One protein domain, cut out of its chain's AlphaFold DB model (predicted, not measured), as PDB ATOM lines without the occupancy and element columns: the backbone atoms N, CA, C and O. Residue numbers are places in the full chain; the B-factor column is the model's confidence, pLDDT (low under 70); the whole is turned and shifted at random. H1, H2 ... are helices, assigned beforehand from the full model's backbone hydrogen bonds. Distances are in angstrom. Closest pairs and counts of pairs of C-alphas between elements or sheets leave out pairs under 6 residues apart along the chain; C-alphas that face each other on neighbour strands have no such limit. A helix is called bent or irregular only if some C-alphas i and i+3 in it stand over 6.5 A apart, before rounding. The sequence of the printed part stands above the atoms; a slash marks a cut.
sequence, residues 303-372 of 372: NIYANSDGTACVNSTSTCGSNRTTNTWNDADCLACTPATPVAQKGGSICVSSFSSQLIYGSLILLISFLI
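This is residues 303 to 372 of the 372 residues of the protein "Cell surface immobilization antigen" of Tetrahymena thermophila (strain SB210) (UniProt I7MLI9). With little regular structure, the domain is a compact head of loops holding the short helix H1, from which residues 358 to 372, most of them in the long helix H2, stick out as a straight arm. The printed part has 70 residues, of which 23 are in two named helices, H1 then H2, with no named strand; the class is all helix. The whole is loose, with a radius of gyration of the C-alphas of 15.2 A, and spans 53 by 21 by 16 A.

Residues 305 to 306 pair antiparallel with 313 to 314. H1, residues 331 to 337, and H2, residues 354 to 369, are apart. In the long link between them, residues 343 to 344 pair antiparallel with 351 to 352. Every O i to N i+4 pair is within hydrogen-bond range in H1, and 9 of 12 in H2.

H1 begins at C-alpha 331 (209.830, 410.009, 242.147). H2, 23.4 A long, ends at C-alpha 369 (219.468, 388.935, 262.905). H2 is neither bent nor irregular, but only just: C-alphas 354 and 357 are 6.2 A apart.

The C-alphas farthest apart, of Ile 304 and Ile 372, are 52.6 A apart. The printed part has no cut. Residues 355 to 364 have pLDDT under 70.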
ATOM      1  N   ASN A 303     208.703 422.339 230.547       88.12
ATOM      2  CA  ASN A 303     209.558 422.639 231.694       88.12
ATOM      3  C   ASN A 303     209.113 423.941 232.377       88.12
ATOM      4  O   ASN A 303     209.791 424.964 232.295       88.12
ATOM      5  N   ILE A 304     207.937 423.917 233.004       93.50
ATOM      6  CA  ILE A 304     207.262 425.116 233.522       93.50
ATOM      7  C   ILE A 304     207.685 425.514 234.946       93.50
ATOM      8  O   ILE A 304     207.397 426.636 235.356       93.50
ATOM      9  N   TYR A 305     208.384 424.647 235.688       95.12
ATOM     10  CA  TYR A 305     208.758 424.889 237.089       95.12
ATOM     11  C   TYR A 305     210.269 425.037 237.256       95.12
ATOM     12  O   TYR A 305     211.030 424.352 236.577       95.12
ATOM     13  N   ALA A 306     210.719 425.915 238.150       96.00
ATOM     14  CA  ALA A 306     212.129 425.993 238.524       96.00
ATOM     15  C   ALA A 306     212.455 424.887 239.532       96.00
ATOM     16  O   ALA A 306     211.642 424.612 240.409       96.00
ATOM     17  N   ASN A 307     213.630 424.265 239.434       95.00
ATOM     18  CA  ASN A 307     214.108 423.339 240.462       95.00
ATOM     19  C   ASN A 307     214.384 424.065 241.796       95.00
ATOM     20  O   ASN A 307     214.428 425.295 241.853       95.00
ATOM     21  N   SER A 308     214.594 423.307 242.878       94.06
ATOM     22  CA  SER A 308     214.798 423.864 244.227       94.06
ATOM     23  C   SER A 308     215.975 424.835 244.323       94.06
ATOM     24  O   SER A 308     215.949 425.759 245.134       94.06
ATOM     25  N   ASP A 309     216.990 424.631 243.487       92.69
ATOM     26  CA  ASP A 309     218.228 425.410 243.496       92.69
ATOM     27  C   ASP A 309     218.121 426.675 242.623       92.69
ATOM     28  O   ASP A 309     219.031 427.504 242.605       92.69
ATOM     29  N   GLY A 310     217.028 426.828 241.865       94.12
ATOM     30  CA  GLY A 310     216.835 427.924 240.916       94.12
ATOM     31  C   GLY A 310     217.828 427.902 239.748       94.12
ATOM     32  O   GLY A 310     218.116 428.952 239.173       94.12
ATOM     33  N   THR A 311     218.377 426.733 239.411       94.38
ATOM     34  CA  THR A 311     219.429 426.544 238.399       94.38
ATOM     35  C   THR A 311     218.921 425.959 237.081       94.38
ATOM     36  O   THR A 311     219.585 426.119 236.057       94.38
ATOM     37  N   ALA A 312     217.748 425.315 237.071       94.12
ATOM     38  CA  ALA A 312     217.134 424.774 235.856       94.12
ATOM     39  C   ALA A 312     215.599 424.841 235.880       94.12
ATOM     40  O   ALA A 312     214.978 424.778 236.939       94.12
ATOM     41  N   CYS A 313     214.995 424.903 234.690       95.12
ATOM     42  CA  CYS A 313     213.564 424.681 234.498       95.12
ATOM     43  C   CYS A 313     213.300 423.205 234.194       95.12
ATOM     44  O   CYS A 313     213.939 422.625 233.310       95.12
ATOM     45  N   VAL A 314     212.341 422.606 234.892       95.12
ATOM     46  CA  VAL A 314     212.102 421.165 234.915       95.12
ATOM     47  C   VAL A 314     210.634 420.829 234.656       95.12
ATOM     48  O   VAL A 314     209.735 421.619 234.948       95.12
ATOM     49  N   ASN A 315     210.397 419.654 234.069       94.44
ATOM     50  CA  ASN A 315     209.058 419.099 233.885       94.44
ATOM     51  C   ASN A 315     208.654 418.353 235.163       94.44
ATOM     52  O   ASN A 315     208.980 417.180 235.328       94.44
ATOM     53  N   SER A 316     208.017 419.070 236.083       94.06
ATOM     54  CA  SER A 316     207.406 418.520 237.298       94.06
ATOM     55  C   SER A 316     205.889 418.654 237.185       94.06
ATOM     56  O   SER A 316     205.389 419.529 236.481       94.06
ATOM     57  N   THR A 317     205.136 417.812 237.883       93.31
ATOM     58  CA  THR A 317     203.666 417.897 237.916       93.31
ATOM     59  C   THR A 317     203.144 419.102 238.715       93.31
ATOM     60  O   THR A 317     201.978 419.470 238.589       93.31
ATOM     61  N   SER A 318     203.997 419.725 239.538       93.31
ATOM     62  CA  SER A 318     203.701 420.920 240.345       93.31
ATOM     63  C   SER A 318     204.982 421.711 240.671       93.31
ATOM     64  O   SER A 318     206.086 421.272 240.344       93.31
ATOM     65  N   THR A 319     204.856 422.860 241.341       95.44
ATOM     66  CA  THR A 319     206.004 423.680 241.778       95.44
ATOM     67  C   THR A 319     207.014 422.865 242.595       95.44
ATOM     68  O   THR A 319     206.637 421.986 243.376       95.44
ATOM     69  N   CYS A 320     208.306 423.153 242.421       95.44
ATOM     70  CA  CYS A 320     209.373 422.603 243.263       95.44
ATOM     71  C   CYS A 320     209.654 423.470 244.502       95.44
ATOM     72  O   CYS A 320     210.491 423.109 245.329       95.44
ATOM     73  N   GLY A 321     209.005 424.635 244.612       91.06
ATOM     74  CA  GLY A 321     209.212 425.580 245.701       91.06
ATOM     75  C   GLY A 321     208.486 425.193 246.992       91.06
ATOM     76  O   GLY A 321     207.727 424.226 247.062       91.06
ATOM     77  N   SER A 322     208.660 426.022 248.021       87.56
ATOM     78  CA  SER A 322     208.039 425.851 249.346       87.56
ATOM     79  C   SER A 322     206.506 425.855 249.337       87.56
ATOM     80  O   SER A 322     205.890 425.404 250.298       87.56
ATOM     81  N   ASN A 323     205.887 426.345 248.261       89.38
ATOM     82  CA  ASN A 323     204.434 426.422 248.107       89.38
ATOM     83  C   ASN A 323     203.811 425.141 247.529       89.38
ATOM     84  O   ASN A 323     202.607 425.118 247.262       89.38
ATOM     85  N   ARG A 324     204.599 424.082 247.299       93.56
ATOM     86  CA  ARG A 324     204.063 422.814 246.803       93.56
ATOM     87  C   ARG A 324     203.083 422.218 247.815       93.56
ATOM     88  O   ARG A 324     203.392 422.098 248.998       93.56
ATOM     89  N   THR A 325     201.907 421.800 247.344       93.56
ATOM     90  CA  THR A 325     200.930 421.091 248.177       93.56
ATOM     91  C   THR A 325     201.558 419.828 248.764       93.56
ATOM     92  O   THR A 325     202.175 419.037 248.047       93.56
ATOM     93  N   THR A 326     201.403 419.627 250.071       90.19
ATOM     94  CA  THR A 326     201.919 418.442 250.765       90.19
ATOM     95  C   THR A 326     201.329 417.158 250.180       90.19
ATOM     96  O   THR A 326     200.205 417.146 249.684       90.19
ATOM     97  N   ASN A 327     202.087 416.061 250.253       92.50
ATOM     98  CA  ASN A 327     201.670 414.731 249.785       92.50
ATOM     99  C   ASN A 327     201.455 414.616 248.263       92.50
ATOM    100  O   ASN A 327     200.695 413.766 247.805       92.50
ATOM    101  N   THR A 328     202.122 415.462 247.470       95.12
ATOM    102  CA  THR A 328     202.041 415.446 245.995       95.12
ATOM    103  C   THR A 328     203.361 415.103 245.307       95.12
ATOM    104  O   THR A 328     203.418 415.097 244.080       95.12
ATOM    105  N   TRP A 329     204.440 414.853 246.052       94.88
ATOM    106  CA  TRP A 329     205.714 414.435 245.464       94.88
ATOM    107  C   TRP A 329     205.631 413.001 244.934       94.88
ATOM    108  O   TRP A 329     205.175 412.097 245.636       94.88
ATOM    109  N   ASN A 330     206.118 412.792 243.712       95.19
ATOM    110  CA  ASN A 330     206.415 411.476 243.147       95.19
ATOM    111  C   ASN A 330     207.905 411.406 242.759       95.19
ATOM    112  O   ASN A 330     208.596 412.424 242.759       95.19
ATOM    113  N   ASP A 331     208.403 410.211 242.440       94.75
ATOM    114  CA  ASP A 331     209.830 410.009 242.147       94.75
ATOM    115  C   ASP A 331     210.311 410.819 240.932       94.75
ATOM    116  O   ASP A 331     211.424 411.340 240.944       94.75
ATOM    117  N   ALA A 332     209.468 410.991 239.905       95.38
ATOM    118  CA  ALA A 332     209.815 411.804 238.738       95.38
ATOM    119  C   ALA A 332     209.984 413.287 239.115       95.38
ATOM    120  O   ALA A 332     210.952 413.922 238.698       95.38
ATOM    121  N   ASP A 333     209.097 413.811 239.962       96.12
ATOM    122  CA  ASP A 333     209.180 415.179 240.466       96.12
ATOM    123  C   ASP A 333     210.388 415.369 241.384       96.12
ATOM    124  O   ASP A 333     211.079 416.372 241.263       96.12
ATOM    125  N   CYS A 334     210.692 414.416 242.272       95.69
ATOM    126  CA  CYS A 334     211.866 414.503 243.144       95.69
ATOM    127  C   CYS A 334     213.177 414.480 242.350       95.69
ATOM    128  O   CYS A 334     214.065 415.297 242.607       95.69
ATOM    129  N   LEU A 335     213.282 413.598 241.352       95.38
ATOM    130  CA  LEU A 335     214.431 413.543 240.450       95.38
ATOM    131  C   LEU A 335     214.614 414.858 239.677       95.38
ATOM    132  O   LEU A 335     215.742 415.319 239.507       95.38
ATOM    133  N   ALA A 336     213.513 415.461 239.224       95.06
ATOM    134  CA  ALA A 336     213.521 416.706 238.468       95.06
ATOM    135  C   ALA A 336     213.818 417.933 239.354       95.06
ATOM    136  O   ALA A 336     214.706 418.727 239.053       95.06
ATOM    137  N   CYS A 337     213.086 418.093 240.454       95.81
ATOM    138  CA  CYS A 337     213.122 419.269 241.318       95.81
ATOM    139  C   CYS A 337     214.317 419.307 242.270       95.81
ATOM    140  O   CYS A 337     214.786 420.398 242.582       95.81
ATOM    141  N   THR A 338     214.776 418.152 242.757       94.88
ATOM    142  CA  THR A 338     215.802 418.040 243.804       94.88
ATOM    143  C   THR A 338     216.755 416.875 243.498       94.88
ATOM    144  O   THR A 338     216.667 415.828 244.140       94.88
ATOM    145  N   PRO A 339     217.694 417.007 242.542       91.19
ATOM    146  CA  PRO A 339     218.509 415.878 242.074       91.19
ATOM    147  C   PRO A 339     219.340 415.182 243.168       91.19
ATOM    148  O   PRO A 339     219.662 414.001 243.045       91.19
ATOM    149  N   ALA A 340     219.671 415.889 244.256       92.19
ATOM    150  CA  ALA A 340     220.349 415.326 245.428       92.19
ATOM    151  C   ALA A 340     219.462 414.385 246.274       92.19
ATOM    152  O   ALA A 340     219.969 413.543 247.017       92.19
ATOM    153  N   THR A 341     218.140 414.505 246.159       94.06
ATOM    154  CA  THR A 341     217.139 413.686 246.849       94.06
ATOM    155  C   THR A 341     216.131 413.145 245.830       94.06
ATOM    156  O   THR A 341     215.021 413.659 245.735       94.06
ATOM    157  N   PRO A 342     216.497 412.135 245.023       94.88
ATOM    158  CA  PRO A 342     215.721 411.771 243.839       94.88
ATOM    159  C   PRO A 342     214.498 410.882 244.122       94.88
ATOM    160  O   PRO A 342     213.815 410.497 243.180       94.88
ATOM    161  N   VAL A 343     214.223 410.519 245.380       94.06
ATOM    162  CA  VAL A 343     213.163 409.558 245.738       94.06
ATOM    163  C   VAL A 343     212.101 410.235 246.596       94.06
ATOM    164  O   VAL A 343     212.437 410.887 247.582       94.06
ATOM    165  N   ALA A 344     210.819 410.055 246.280       94.19
ATOM    166  CA  ALA A 344     209.731 410.543 247.119       94.19
ATOM    167  C   ALA A 344     209.537 409.636 248.346       94.19
ATOM    168  O   ALA A 344     209.506 408.407 248.251       94.19
ATOM    169  N   GLN A 345     209.362 410.227 249.532       93.31
ATOM    170  CA  GLN A 345     208.968 409.462 250.716       93.31
ATOM    171  C   GLN A 345     207.594 408.810 250.491       93.31
ATOM    172  O   GLN A 345     206.707 409.400 249.874       93.31
ATOM    173  N   LYS A 346     207.365 407.616 251.056       85.44
ATOM    174  CA  LYS A 346     206.037 406.979 251.086       85.44
ATOM    175  C   LYS A 346     205.005 407.947 251.689       85.44
ATOM    176  O   LYS A 346     205.092 408.276 252.867       85.44
ATOM    177  N   GLY A 347     204.047 408.389 250.872       87.81
ATOM    178  CA  GLY A 347     203.071 409.433 251.214       87.81
ATOM    179  C   GLY A 347     203.278 410.767 250.481       87.81
ATOM    180  O   GLY A 347     202.397 411.613 250.541       87.81
ATOM    181  N   GLY A 348     204.392 410.953 249.766       90.94
ATOM    182  CA  GLY A 348     204.648 412.105 248.893       90.94
ATOM    183  C   GLY A 348     204.903 413.423 249.629       90.94
ATOM    184  O   GLY A 348     204.698 414.493 249.057       90.94
ATOM    185  N   SER A 349     205.269 413.375 250.913       91.88
ATOM    186  CA  SER A 349     205.437 414.561 251.761       91.88
ATOM    187  C   SER A 349     206.732 415.325 251.478       91.88
ATOM    188  O   SER A 349     206.715 416.554 251.469       91.88
ATOM    189  N   ILE A 350     207.833 414.610 251.236       93.25
ATOM    190  CA  ILE A 350     209.174 415.155 250.984       93.25
ATOM    191  C   ILE A 350     209.953 414.257 250.017       93.25
ATOM    192  O   ILE A 350     209.620 413.080 249.843       93.25
ATOM    193  N   CYS A 351     211.029 414.797 249.457       94.31
ATOM    194  CA  CYS A 351     212.037 414.040 248.727       94.31
ATOM    195  C   CYS A 351     213.194 413.641 249.655       94.31
ATOM    196  O   CYS A 351     213.597 414.408 250.530       94.31
ATOM    197  N   VAL A 352     213.732 412.435 249.480       94.06
ATOM    198  CA  VAL A 352     214.807 411.862 250.298       94.06
ATOM    199  C   VAL A 352     215.931 411.303 249.430       94.06
ATOM    200  O   VAL A 352     215.753 410.997 248.249       94.06
ATOM    201  N   SER A 353     217.120 411.173 250.019       91.56
ATOM    202  CA  SER A 353     218.245 410.509 249.358       91.56
ATOM    203  C   SER A 353     218.001 409.000 249.258       91.56
ATOM    204  O   SER A 353     217.433 408.386 250.167       91.56
ATOM    205  N   SER A 354     218.493 408.379 248.188       82.38
ATOM    206  CA  SER A 354     218.372 406.937 247.919       82.38
ATOM    207  C   SER A 354     218.953 406.056 249.035       82.38
ATOM    208  O   SER A 354     218.559 404.904 249.190       82.38
ATOM    209  N   PHE A 355     219.886 406.592 249.828       69.56
ATOM    210  CA  PHE A 355     220.560 405.871 250.911       69.56
ATOM    211  C   PHE A 355     219.737 405.801 252.203       69.56
ATOM    212  O   PHE A 355     219.917 404.880 253.001       69.56
ATOM    213  N   SER A 356     218.808 406.736 252.416       61.41
ATOM    214  CA  SER A 356     218.027 406.809 253.656       61.41
ATOM    215  C   SER A 356     217.001 405.676 253.771       61.41
ATOM    216  O   SER A 356     216.725 405.204 254.870       61.41
ATOM    217  N   SER A 357     216.459 405.194 252.649       55.41
ATOM    218  CA  SER A 357     215.500 404.084 252.643       55.41
ATOM    219  C   SER A 357     216.181 402.726 252.850       55.41
ATOM    220  O   SER A 357     215.652 401.892 253.581       55.41
ATOM    221  N   GLN A 358     217.377 402.509 252.291       56.50
ATOM    222  CA  GLN A 358     218.100 401.241 252.452       56.50
ATOM    223  C   GLN A 358     218.720 401.068 253.839       56.50
ATOM    224  O   GLN A 358     218.732 399.951 254.347       56.50
ATOM    225  N   LEU A 359     219.179 402.143 254.490       57.91
ATOM    226  CA  LEU A 359     219.726 402.039 255.844       57.91
ATOM    227  C   LEU A 359     218.666 401.649 256.873       57.91
ATOM    228  O   LEU A 359     218.984 400.892 257.779       57.91
ATOM    229  N   ILE A 360     217.406 402.073 256.738       58.31
ATOM    230  CA  ILE A 360     216.361 401.695 257.705       58.31
ATOM    231  C   ILE A 360     216.028 400.204 257.586       58.31
ATOM    232  O   ILE A 360     215.987 399.511 258.599       58.31
ATOM    233  N   TYR A 361     215.871 399.681 256.367       59.44
ATOM    234  CA  TYR A 361     215.643 398.244 256.175       59.44
ATOM    235  C   TYR A 361     216.888 397.412 256.486       59.44
ATOM    236  O   TYR A 361     216.772 396.371 257.123       59.44
ATOM    237  N   GLY A 362     218.077 397.890 256.115       62.22
ATOM    238  CA  GLY A 362     219.344 397.246 256.446       62.22
ATOM    239  C   GLY A 362     219.557 397.153 257.953       62.22
ATOM    240  O   GLY A 362     219.828 396.072 258.454       62.22
ATOM    241  N   SER A 363     219.344 398.248 258.689       63.53
ATOM    242  CA  SER A 363     219.479 398.291 260.154       63.53
ATOM    243  C   SER A 363     218.442 397.419 260.855       63.53
ATOM    244  O   SER A 363     218.768 396.780 261.849       63.53
ATOM    245  N   LEU A 364     217.204 397.374 260.344       66.81
ATOM    246  CA  LEU A 364     216.139 396.551 260.915       66.81
ATOM    247  C   LEU A 364     216.396 395.058 260.675       66.81
ATOM    248  O   LEU A 364     216.207 394.264 261.588       66.81
ATOM    249  N   ILE A 365     216.881 394.678 259.487       71.06
ATOM    250  CA  ILE A 365     217.293 393.297 259.202       71.06
ATOM    251  C   ILE A 365     218.490 392.919 260.076       71.06
ATOM    252  O   ILE A 365     218.468 391.844 260.665       71.06
ATOM    253  N   LEU A 366     219.475 393.813 260.236       71.25
ATOM    254  CA  LEU A 366     220.639 393.582 261.094       71.25
ATOM    255  C   LEU A 366     220.238 393.410 262.570       71.25
ATOM    256  O   LEU A 366     220.704 392.480 263.220       71.25
ATOM    257  N   LEU A 367     219.316 394.238 263.079       73.75
ATOM    258  CA  LEU A 367     218.739 394.111 264.424       73.75
ATOM    259  C   LEU A 367     217.942 392.814 264.604       73.75
ATOM    260  O   LEU A 367     218.083 392.164 265.636       73.75
ATOM    261  N   ILE A 368     217.141 392.409 263.613       74.75
ATOM    262  CA  ILE A 368     216.391 391.146 263.661       74.75
ATOM    263  C   ILE A 368     217.348 389.948 263.647       74.75
ATOM    264  O   ILE A 368     217.135 389.007 264.402       74.75
ATOM    265  N   SER A 369     218.445 389.992 262.884       75.81
ATOM    266  CA  SER A 369     219.468 388.935 262.905       75.81
ATOM    267  C   SER A 369     220.324 388.896 264.177       75.81
ATOM    268  O   SER A 369     221.017 387.911 264.391       75.81
ATOM    269  N   PHE A 370     220.287 389.931 265.023       72.38
ATOM    270  CA  PHE A 370     220.880 389.896 266.368       72.38
ATOM    271  C   PHE A 370     219.892 389.421 267.452       72.38
ATOM    272  O   PHE A 370     220.301 389.194 268.588       72.38
ATOM    273  N   LEU A 371     218.603 389.290 267.120       71.44
ATOM    274  CA  LEU A 371     217.520 388.877 268.024       71.44
ATOM    275  C   LEU A 371     217.032 387.433 267.782       71.44
ATOM    276  O   LEU A 371     216.158 386.972 268.517       71.44
ATOM    277  N   ILE A 372     217.580 386.737 266.779       70.44
ATOM    278  CA  ILE A 372     217.353 385.313 266.464       70.44
ATOM    279  C   ILE A 372     218.664 384.564 266.696       70.44
ATOM    280  O   ILE A 372     218.610 383.473 267.305       70.44
TER     281      ILE A 372